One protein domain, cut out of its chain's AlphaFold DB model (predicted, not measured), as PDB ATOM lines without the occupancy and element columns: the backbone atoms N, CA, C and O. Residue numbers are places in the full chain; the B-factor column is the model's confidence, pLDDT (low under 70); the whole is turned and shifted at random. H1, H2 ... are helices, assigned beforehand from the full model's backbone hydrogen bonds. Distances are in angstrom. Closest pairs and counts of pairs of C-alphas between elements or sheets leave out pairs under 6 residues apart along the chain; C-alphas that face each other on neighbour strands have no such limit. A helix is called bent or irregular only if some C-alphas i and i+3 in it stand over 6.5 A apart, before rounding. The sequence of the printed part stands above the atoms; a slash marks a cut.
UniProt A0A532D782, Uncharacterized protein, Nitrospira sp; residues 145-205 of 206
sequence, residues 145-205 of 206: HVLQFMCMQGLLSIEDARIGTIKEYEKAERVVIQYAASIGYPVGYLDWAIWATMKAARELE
ATOM      1  N   HIS A 145     155.964 154.799 110.278       94.31
ATOM      2  CA  HIS A 145     157.415 154.820 110.117       94.31
ATOM      3  C   HIS A 145     157.812 155.787 109.000       94.31
ATOM      4  O   HIS A 145     158.653 156.655 109.225       94.31
ATOM      5  N   VAL A 146     157.143 155.709 107.846       96.44
ATOM      6  CA  VAL A 146     157.353 156.619 106.711       96.44
ATOM      7  C   VAL A 146     157.039 158.059 107.096       96.44
ATOM      8  O   VAL A 146     157.859 158.947 106.877       96.44
ATOM      9  N   LEU A 147     155.888 158.303 107.724       96.19
ATOM     10  CA  LEU A 147     155.486 159.657 108.108       96.19
ATOM     11  C   LEU A 147     156.445 160.273 109.137       96.19
ATOM     12  O   LEU A 147     156.845 161.425 108.987       96.19
ATOM     13  N   GLN A 148     156.870 159.506 110.146       95.12
ATOM     14  CA  GLN A 148     157.852 159.987 111.121       95.12
ATOM     15  C   GLN A 148     159.215 160.253 110.498       95.12
ATOM     16  O   GLN A 148     159.813 161.285 110.793       95.12
ATOM     17  N   PHE A 149     159.689 159.361 109.627       96.38
ATOM     18  CA  PHE A 149     160.937 159.566 108.907       96.38
ATOM     19  C   PHE A 149     160.904 160.888 108.130       96.38
ATOM     20  O   PHE A 149     161.827 161.691 108.238       96.38
ATOM     21  N   MET A 150     159.804 161.179 107.430       97.06
ATOM     22  CA  MET A 150     159.659 162.444 106.706       97.06
ATOM     23  C   MET A 150     159.617 163.671 107.606       97.06
ATOM     24  O   MET A 150     160.172 164.707 107.237       97.06
ATOM     25  N   CYS A 151     159.014 163.569 108.792       96.62
ATOM     26  CA  CYS A 151     159.107 164.630 109.792       96.62
ATOM     27  C   CYS A 151     160.545 164.831 110.283       96.62
ATOM     28  O   CYS A 151     160.993 165.969 110.388       96.62
ATOM     29  N   MET A 152     161.291 163.751 110.532       94.94
ATOM     30  CA  MET A 152     162.696 163.825 110.954       94.94
ATOM     31  C   MET A 152     163.601 164.436 109.879       94.94
ATOM     32  O   MET A 152     164.536 165.155 110.208       94.94
ATOM     33  N   GLN A 153     163.307 164.188 108.600       95.12
ATOM     34  CA  GLN A 153     164.002 164.824 107.475       95.12
ATOM     35  C   GLN A 153     163.568 166.283 107.239       95.12
ATOM     36  O   GLN A 153     164.111 166.944 106.358       95.12
ATOM     37  N   GLY A 154     162.579 166.795 107.981       96.38
ATOM     38  CA  GLY A 154     162.034 168.141 107.783       96.38
ATOM     39  C   GLY A 154     161.218 168.308 106.494       96.38
ATOM     40  O   GLY A 154     160.978 169.434 106.067       96.38
ATOM     41  N   LEU A 155     160.791 167.206 105.867       96.69
ATOM     42  CA  LEU A 155     160.049 167.203 104.599       96.69
ATOM     43  C   LEU A 155     158.531 167.264 104.795       96.69
ATOM     44  O   LEU A 155     157.810 167.692 103.896       96.69
ATOM     45  N   LEU A 156     158.042 166.843 105.963       95.81
ATOM     46  CA  LEU A 156     156.649 166.999 106.377       95.81
ATOM     47  C   LEU A 156     156.580 167.649 107.755       95.81
ATOM     48  O   LEU A 156     157.341 167.301 108.658       95.81
ATOM     49  N   SER A 157     155.618 168.551 107.942       94.75
ATOM     50  CA  SER A 157     155.262 169.020 109.279       94.75
ATOM     51  C   SER A 157     154.543 167.911 110.065       94.75
ATOM     52  O   SER A 157     153.981 166.979 109.487       94.75
ATOM     53  N   ILE A 158     154.515 168.021 111.398       91.12
ATOM     54  CA  ILE A 158     153.747 167.096 112.256       91.12
ATOM     55  C   ILE A 158     152.253 167.126 111.893       91.12
ATOM     56  O   ILE A 158     151.569 166.111 112.014       91.12
ATOM     57  N   GLU A 159     151.747 168.280 111.455       90.56
ATOM     58  CA  GLU A 159     150.363 168.441 111.012       90.56
ATOM     59  C   GLU A 159     150.119 167.735 109.676       90.56
ATOM     60  O   GLU A 159     149.199 166.930 109.582       90.56
ATOM     61  N   ASP A 160     150.994 167.927 108.685       89.94
ATOM     62  CA  ASP A 160     150.889 167.249 107.385       89.94
ATOM     63  C   ASP A 160     151.049 165.724 107.495       89.94
ATOM     64  O   ASP A 160     150.553 164.979 106.651       89.94
ATOM     65  N   ALA A 161     151.722 165.242 108.543       90.88
ATOM     66  CA  ALA A 161     151.837 163.820 108.842       90.88
ATOM     67  C   ALA A 161     150.563 163.213 109.467       90.88
ATOM     68  O   ALA A 161     150.451 161.989 109.572       90.88
ATOM     69  N   ARG A 162     149.580 164.024 109.878       92.19
ATOM     70  CA  ARG A 162     148.287 163.547 110.397       92.19
ATOM     71  C   ARG A 162     147.290 163.382 109.256       92.19
ATOM     72  O   ARG A 162     146.472 164.248 108.985       92.19
ATOM     73  N   ILE A 163     147.347 162.223 108.610       92.31
ATOM     74  CA  ILE A 163     146.470 161.897 107.484       92.31
ATOM     75  C   ILE A 163     145.078 161.475 107.981       92.31
ATOM     76  O   ILE A 163     144.925 160.390 108.545       92.31
ATOM     77  N   GLY A 164     144.057 162.300 107.739       89.62
ATOM     78  CA  GLY A 164     142.646 161.996 108.011       89.62
ATOM     79  C   GLY A 164     141.800 161.783 106.752       89.62
ATOM     80  O   GLY A 164     140.741 161.160 106.810       89.62
ATOM     81  N   THR A 165     142.264 162.268 105.600       92.25
ATOM     82  CA  THR A 165     141.524 162.279 104.334       92.25
ATOM     83  C   THR A 165     142.355 161.746 103.166       92.25
ATOM     84  O   THR A 165     143.584 161.705 103.207       92.25
ATOM     85  N   ILE A 166     141.681 161.375 102.072       89.81
ATOM     86  CA  ILE A 166     142.350 160.962 100.825       89.81
ATOM     87  C   ILE A 166     143.199 162.108 100.252       89.81
ATOM     88  O   ILE A 166     144.314 161.874  99.801       89.81
ATOM     89  N   LYS A 167     142.723 163.357 100.331       91.31
ATOM     90  CA  LYS A 167     143.467 164.526  99.833       91.31
ATOM     91  C   LYS A 167     144.769 164.756 100.600       91.31
ATOM     92  O   LYS A 167     145.793 165.062  99.993       91.31
ATOM     93  N   GLU A 168     144.736 164.604 101.922       94.50
ATOM     94  CA  GLU A 168     145.942 164.668 102.756       94.50
ATOM     95  C   GLU A 168     146.892 163.518 102.417       94.50
ATOM     96  O   GLU A 168     148.088 163.755 102.253       94.50
ATOM     97  N   TYR A 169     146.360 162.304 102.218       95.00
ATOM     98  CA  TYR A 169     147.151 161.149 101.792       95.00
ATOM     99  C   TYR A 169     147.894 161.438 100.486       95.00
ATOM    100  O   TYR A 169     149.104 161.261 100.417       95.00
ATOM    101  N   GLU A 170     147.199 161.936  99.463       93.81
ATOM    102  CA  GLU A 170     147.796 162.277  98.169       93.81
ATOM    103  C   GLU A 170     148.830 163.406  98.275       93.81
ATOM    104  O   GLU A 170     149.841 163.391  97.571       93.81
ATOM    105  N   LYS A 171     148.599 164.400  99.146       95.38
ATOM    106  CA  LYS A 171     149.555 165.491  99.388       95.38
ATOM    107  C   LYS A 171     150.852 164.952  99.984       95.38
ATOM    108  O   LYS A 171     151.916 165.227  99.432       95.38
ATOM    109  N   ALA A 172     150.759 164.183 101.064       96.88
ATOM    110  CA  ALA A 172     151.925 163.586 101.699       96.88
ATOM    111  C   ALA A 172     152.611 162.576 100.767       96.88
ATOM    112  O   ALA A 172     153.830 162.591 100.641       96.88
ATOM    113  N   GLU A 173     151.846 161.765 100.033       97.00
ATOM    114  CA  GLU A 173     152.378 160.796  99.073       97.00
ATOM    115  C   GLU A 173     153.230 161.468  97.996       97.00
ATOM    116  O   GLU A 173     154.320 160.979  97.705       97.00
ATOM    117  N   ARG A 174     152.796 162.610  97.447       96.88
ATOM    118  CA  ARG A 174     153.605 163.363  96.477       96.88
ATOM    119  C   ARG A 174     154.963 163.761  97.049       96.88
ATOM    120  O   ARG A 174     155.958 163.623  96.345       96.88
ATOM    121  N   VAL A 175     155.012 164.203  98.306       97.50
ATOM    122  CA  VAL A 175     156.275 164.542  98.984       97.50
ATOM    123  C   VAL A 175     157.166 163.305  99.110       97.50
ATOM    124  O   VAL A 175     158.352 163.365  98.791       97.50
ATOM    125  N   VAL A 176     156.597 162.160  99.502       97.31
ATOM    126  CA  VAL A 176     157.356 160.907  99.635       97.31
ATOM    127  C   VAL A 176     157.897 160.409  98.300       97.31
ATOM    128  O   VAL A 176     159.066 160.034  98.215       97.31
ATOM    129  N   ILE A 177     157.086 160.456  97.245       97.25
ATOM    130  CA  ILE A 177     157.505 160.075  95.894       97.25
ATOM    131  C   ILE A 177     158.606 161.008  95.381       97.25
ATOM    132  O   ILE A 177     159.596 160.531  94.833       97.25
ATOM    133  N   GLN A 178     158.474 162.324  95.578       97.31
ATOM    134  CA  GLN A 178     159.488 163.299  95.159       97.31
ATOM    135  C   GLN A 178     160.825 163.082  95.870       97.31
ATOM    136  O   GLN A 178     161.873 163.150  95.233       97.31
ATOM    137  N   TYR A 179     160.790 162.782  97.168       97.19
ATOM    138  CA  TYR A 179     161.994 162.438  97.917       97.19
ATOM    139  C   TYR A 179     162.629 161.136  97.421       97.19
ATOM    140  O   TYR A 179     163.829 161.093  97.181       97.19
ATOM    141  N   ALA A 180     161.839 160.081  97.206       96.69
ATOM    142  CA  ALA A 180     162.358 158.824  96.670       96.69
ATOM    143  C   ALA A 180     163.004 159.023  95.283       96.69
ATOM    144  O   ALA A 180     164.100 158.527  95.014       96.69
ATOM    145  N   ALA A 181     162.370 159.832  94.430       96.25
ATOM    146  CA  ALA A 181     162.900 160.185  93.120       96.25
ATOM    147  C   ALA A 181     164.209 160.991  93.205       96.25
ATOM    148  O   ALA A 181     165.109 160.749  92.403       96.25
ATOM    149  N   SER A 182     164.355 161.905  94.174       96.88
ATOM    150  CA  SER A 182     165.579 162.709  94.322       96.88
ATOM    151  C   SER A 182     166.800 161.879  94.729       96.88
ATOM    152  O   SER A 182     167.921 162.241  94.378       96.88
ATOM    153  N   ILE A 183     166.587 160.742  95.400       95.00
ATOM    154  CA  ILE A 183     167.636 159.762  95.721       95.00
ATOM    155  C   ILE A 183     167.752 158.632  94.682       95.00
ATOM    156  O   ILE A 183     168.579 157.739  94.845       95.00
ATOM    157  N   GLY A 184     166.950 158.668  93.611       95.19
ATOM    158  CA  GLY A 184     167.049 157.755  92.468       95.19
ATOM    159  C   GLY A 184     166.364 156.395  92.632       95.19
ATOM    160  O   GLY A 184     166.698 155.472  91.890       95.19
ATOM    161  N   TYR A 185     165.412 156.245  93.562       94.06
ATOM    162  CA  TYR A 185     164.737 154.966  93.820       94.06
ATOM    163  C   TYR A 185     163.205 155.064  93.732       94.06
ATOM    164  O   TYR A 185     162.618 156.052  94.175       94.06
ATOM    165  N   PRO A 186     162.520 154.014  93.239       95.00
ATOM    166  CA  PRO A 186     161.085 153.845  93.441       95.00
ATOM    167  C   PRO A 186     160.702 153.886  94.924       95.00
ATOM    168  O   PRO A 186     161.347 153.264  95.775       95.00
ATOM    169  N   VAL A 187     159.605 154.576  95.235       97.06
ATOM    170  CA  VAL A 187     159.142 154.788  96.615       97.06
ATOM    171  C   VAL A 187     158.854 153.479  97.364       97.06
ATOM    172  O   VAL A 187     159.085 153.387  98.566       97.06
ATOM    173  N   GLY A 188     158.420 152.431  96.658       95.50
ATOM    174  CA  GLY A 188     158.127 151.123  97.240       95.50
ATOM    175  C   GLY A 188     159.360 150.368  97.748       95.50
ATOM    176  O   GLY A 188     159.216 149.521  98.631       95.50
ATOM    177  N   TYR A 189     160.560 150.669  97.230       94.25
ATOM    178  CA  TYR A 189     161.818 150.152  97.787       94.25
ATOM    179  C   TYR A 189     162.252 150.947  99.011       94.25
ATOM    180  O   TYR A 189     162.703 150.368 100.000       94.25
ATOM    181  N   LEU A 190     162.069 152.267  98.956       94.94
ATOM    182  CA  LEU A 190     162.373 153.145 100.074       94.94
ATOM    183  C   LEU A 190     161.513 152.814 101.305       94.94
ATOM    184  O   LEU A 190     162.020 152.868 102.419       94.94
ATOM    185  N   ASP A 191     160.257 152.399 101.114       95.31
ATOM    186  CA  ASP A 191     159.382 151.920 102.192       95.31
ATOM    187  C   ASP A 191     160.043 150.834 103.059       95.31
ATOM    188  O   ASP A 191     160.081 150.966 104.280       95.31
ATOM    189  N   TRP A 192     160.637 149.798 102.451       94.00
ATOM    190  CA  TRP A 192     161.317 148.738 103.206       94.00
ATOM    191  C   TRP A 192     162.511 149.265 104.001       94.00
ATOM    192  O   TRP A 192     162.687 148.899 105.165       94.00
ATOM    193  N   ALA A 193     163.322 150.125 103.379       94.50
ATOM    194  CA  ALA A 193     164.496 150.704 104.020       94.50
ATOM    195  C   ALA A 193     164.104 151.597 105.207       94.50
ATOM    196  O   ALA A 193     164.673 151.463 106.293       94.50
ATOM    197  N   ILE A 194     163.100 152.461 105.025       95.44
ATOM    198  CA  ILE A 194     162.575 153.314 106.091       95.44
ATOM    199  C   ILE A 194     161.986 152.454 107.205       95.44
ATOM    200  O   ILE A 194     162.331 152.663 108.365       95.44
ATOM    201  N   TRP A 195     161.139 151.476 106.880       94.38
ATOM    202  CA  TRP A 195     160.507 150.618 107.879       94.38
ATOM    203  C   TRP A 195     161.544 149.900 108.749       94.38
ATOM    204  O   TRP A 195     161.476 149.986 109.975       94.38
ATOM    205  N   ALA A 196     162.537 149.253 108.131       93.44
ATOM    206  CA  ALA A 196     163.583 148.533 108.855       93.44
ATOM    207  C   ALA A 196     164.406 149.475 109.749       93.44
ATOM    208  O   ALA A 196     164.628 149.178 110.924       93.44
ATOM    209  N   THR A 197     164.796 150.637 109.216       94.06
ATOM    210  CA  THR A 197     165.601 151.633 109.939       94.06
ATOM    211  C   THR A 197     164.828 152.235 111.112       94.06
ATOM    212  O   THR A 197     165.326 152.275 112.234       94.06
ATOM    213  N   MET A 198     163.586 152.660 110.881       94.19
ATOM    214  CA  MET A 198     162.741 153.290 111.897       94.19
ATOM    215  C   MET A 198     162.273 152.299 112.963       94.19
ATOM    216  O   MET A 198     162.071 152.691 114.111       94.19
ATOM    217  N   LYS A 199     162.078 151.021 112.610       90.94
ATOM    218  CA  LYS A 199     161.810 149.964 113.591       90.94
ATOM    219  C   LYS A 199     163.017 149.771 114.509       90.94
ATOM    220  O   LYS A 199     162.849 149.847 115.720       90.94
ATOM    221  N   ALA A 200     164.208 149.586 113.935       91.44
ATOM    222  CA  ALA A 200     165.434 149.394 114.706       91.44
ATOM    223  C   ALA A 200     165.733 150.594 115.618       91.44
ATOM    224  O   ALA A 200     166.049 150.408 116.786       91.44
ATOM    225  N   ALA A 201     165.561 151.824 115.119       89.44
ATOM    226  CA  ALA A 201     165.762 153.036 115.913       89.44
ATOM    227  C   ALA A 201     164.872 153.071 117.169       89.44
ATOM    228  O   ALA A 201     165.366 153.339 118.258       89.44
ATOM    229  N   ARG A 202     163.585 152.723 117.045       85.62
ATOM    230  CA  ARG A 202     162.649 152.689 118.182       85.62
ATOM    231  C   ARG A 202     162.957 151.605 119.214       85.62
ATOM    232  O   ARG A 202     162.556 151.745 120.357       85.62
ATOM    233  N   GLU A 203     163.601 150.510 118.816       84.06
ATOM    234  CA  GLU A 203     164.023 149.454 119.750       84.06
ATOM    235  C   GLU A 203     165.274 149.855 120.553       84.06
ATOM    236  O   GLU A 203     165.557 149.252 121.585       84.06
ATOM    237  N   LEU A 204     166.010 150.870 120.088       81.25
ATOM    238  CA  LEU A 204     167.183 151.431 120.761       81.25
ATOM    239  C   LEU A 204     166.847 152.624 121.668       81.25
ATOM    240  O   LEU A 204     167.694 153.032 122.461       81.25
ATOM    241  N   GLU A 205     165.646 153.192 121.547       67.00
ATOM    242  CA  GLU A 205     165.146 154.241 122.436       67.00
ATOM    243  C   GLU A 205     164.640 153.593 123.746       67.00
ATOM    244  O   GLU A 205     163.720 152.773 123.686       67.00
TER     245      GLU A 205
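This is residues 145 to 205 of the 206 residues of an uncharacterized protein of Nitrospira sp (UniProt A0A532D782). Two long helices, H2 and H3, meet at a corner, the end of H2 against the beginning of H3, and make a wide V of nearly a right angle. The short helix H1 sits in the mouth of this V, packed crosswise on H3, and a long loop, residues 153 to 165, leads from H1 to the end of H2 away from the corner. The printed part has 61 residues with three named helices, in the order H1, H2, H3, and no named strand; the class is all helix. The whole is compact, with a radius of gyration of the C-alphas of 11.7 A, and the C-alphas span 34 by 26 by 18 A along their three main axes.

H1, residues 145 to 152, and H3, residues 187 to 204, touch, and H3 touches H1 with residues 191 to 199 alone. The closest C-alphas of this pair, those of His 145 and Trp 195, are 5.7 A apart, and the lines of the two helices are about perpendicular, at 78 degrees. H1 and H2, residues 166 to 182, are close but not clearly touching: their closest C-alphas, those of Met 150 and Val 176, are 7.6 A apart. The lines of H1 and H2 are only just about perpendicular, at 72 degrees. H2 touches H3 with residues 176 to 181 alone, and H3 touches H2 with residues 187 to 190 alone. The closest C-alphas there, those of Ala 180 and Val 187, are 5.2 A apart, and the two lines are about perpendicular, at 86 degrees. In H1 and H2 every O i to N i+4 pair is within hydrogen-bond range; in H3, 13 of 14 are.

H1, residues 145 to 152, begins with C-alpha 145 at (157.415, 154.820, 110.117). H2, residues 166 to 182, begins with C-alpha 166 at (142.350, 160.962, 100.825) and is 24.2 A long from first to last C-alpha. H3, residues 187 to 204, is the longest helix, with 18 residues and 25.7 A from first to last C-alpha, and ends with C-alpha 204 at (167.183, 151.431, 120.761). None of the three helices is bent or irregular.

The two C-alphas farthest apart, those of Lys 167 and Leu 204, are 34.2 A apart. The first and last printed C-alphas, those of His 145 and Glu 205, are 14.6 A apart. The printed part has no cut. The link from H1 to H2 is long, with 13 residues, and the link from H2 to H3 is tight, with 4 residues. The mean pLDDT of the printed part is 93.6, and residue 205 is under 70.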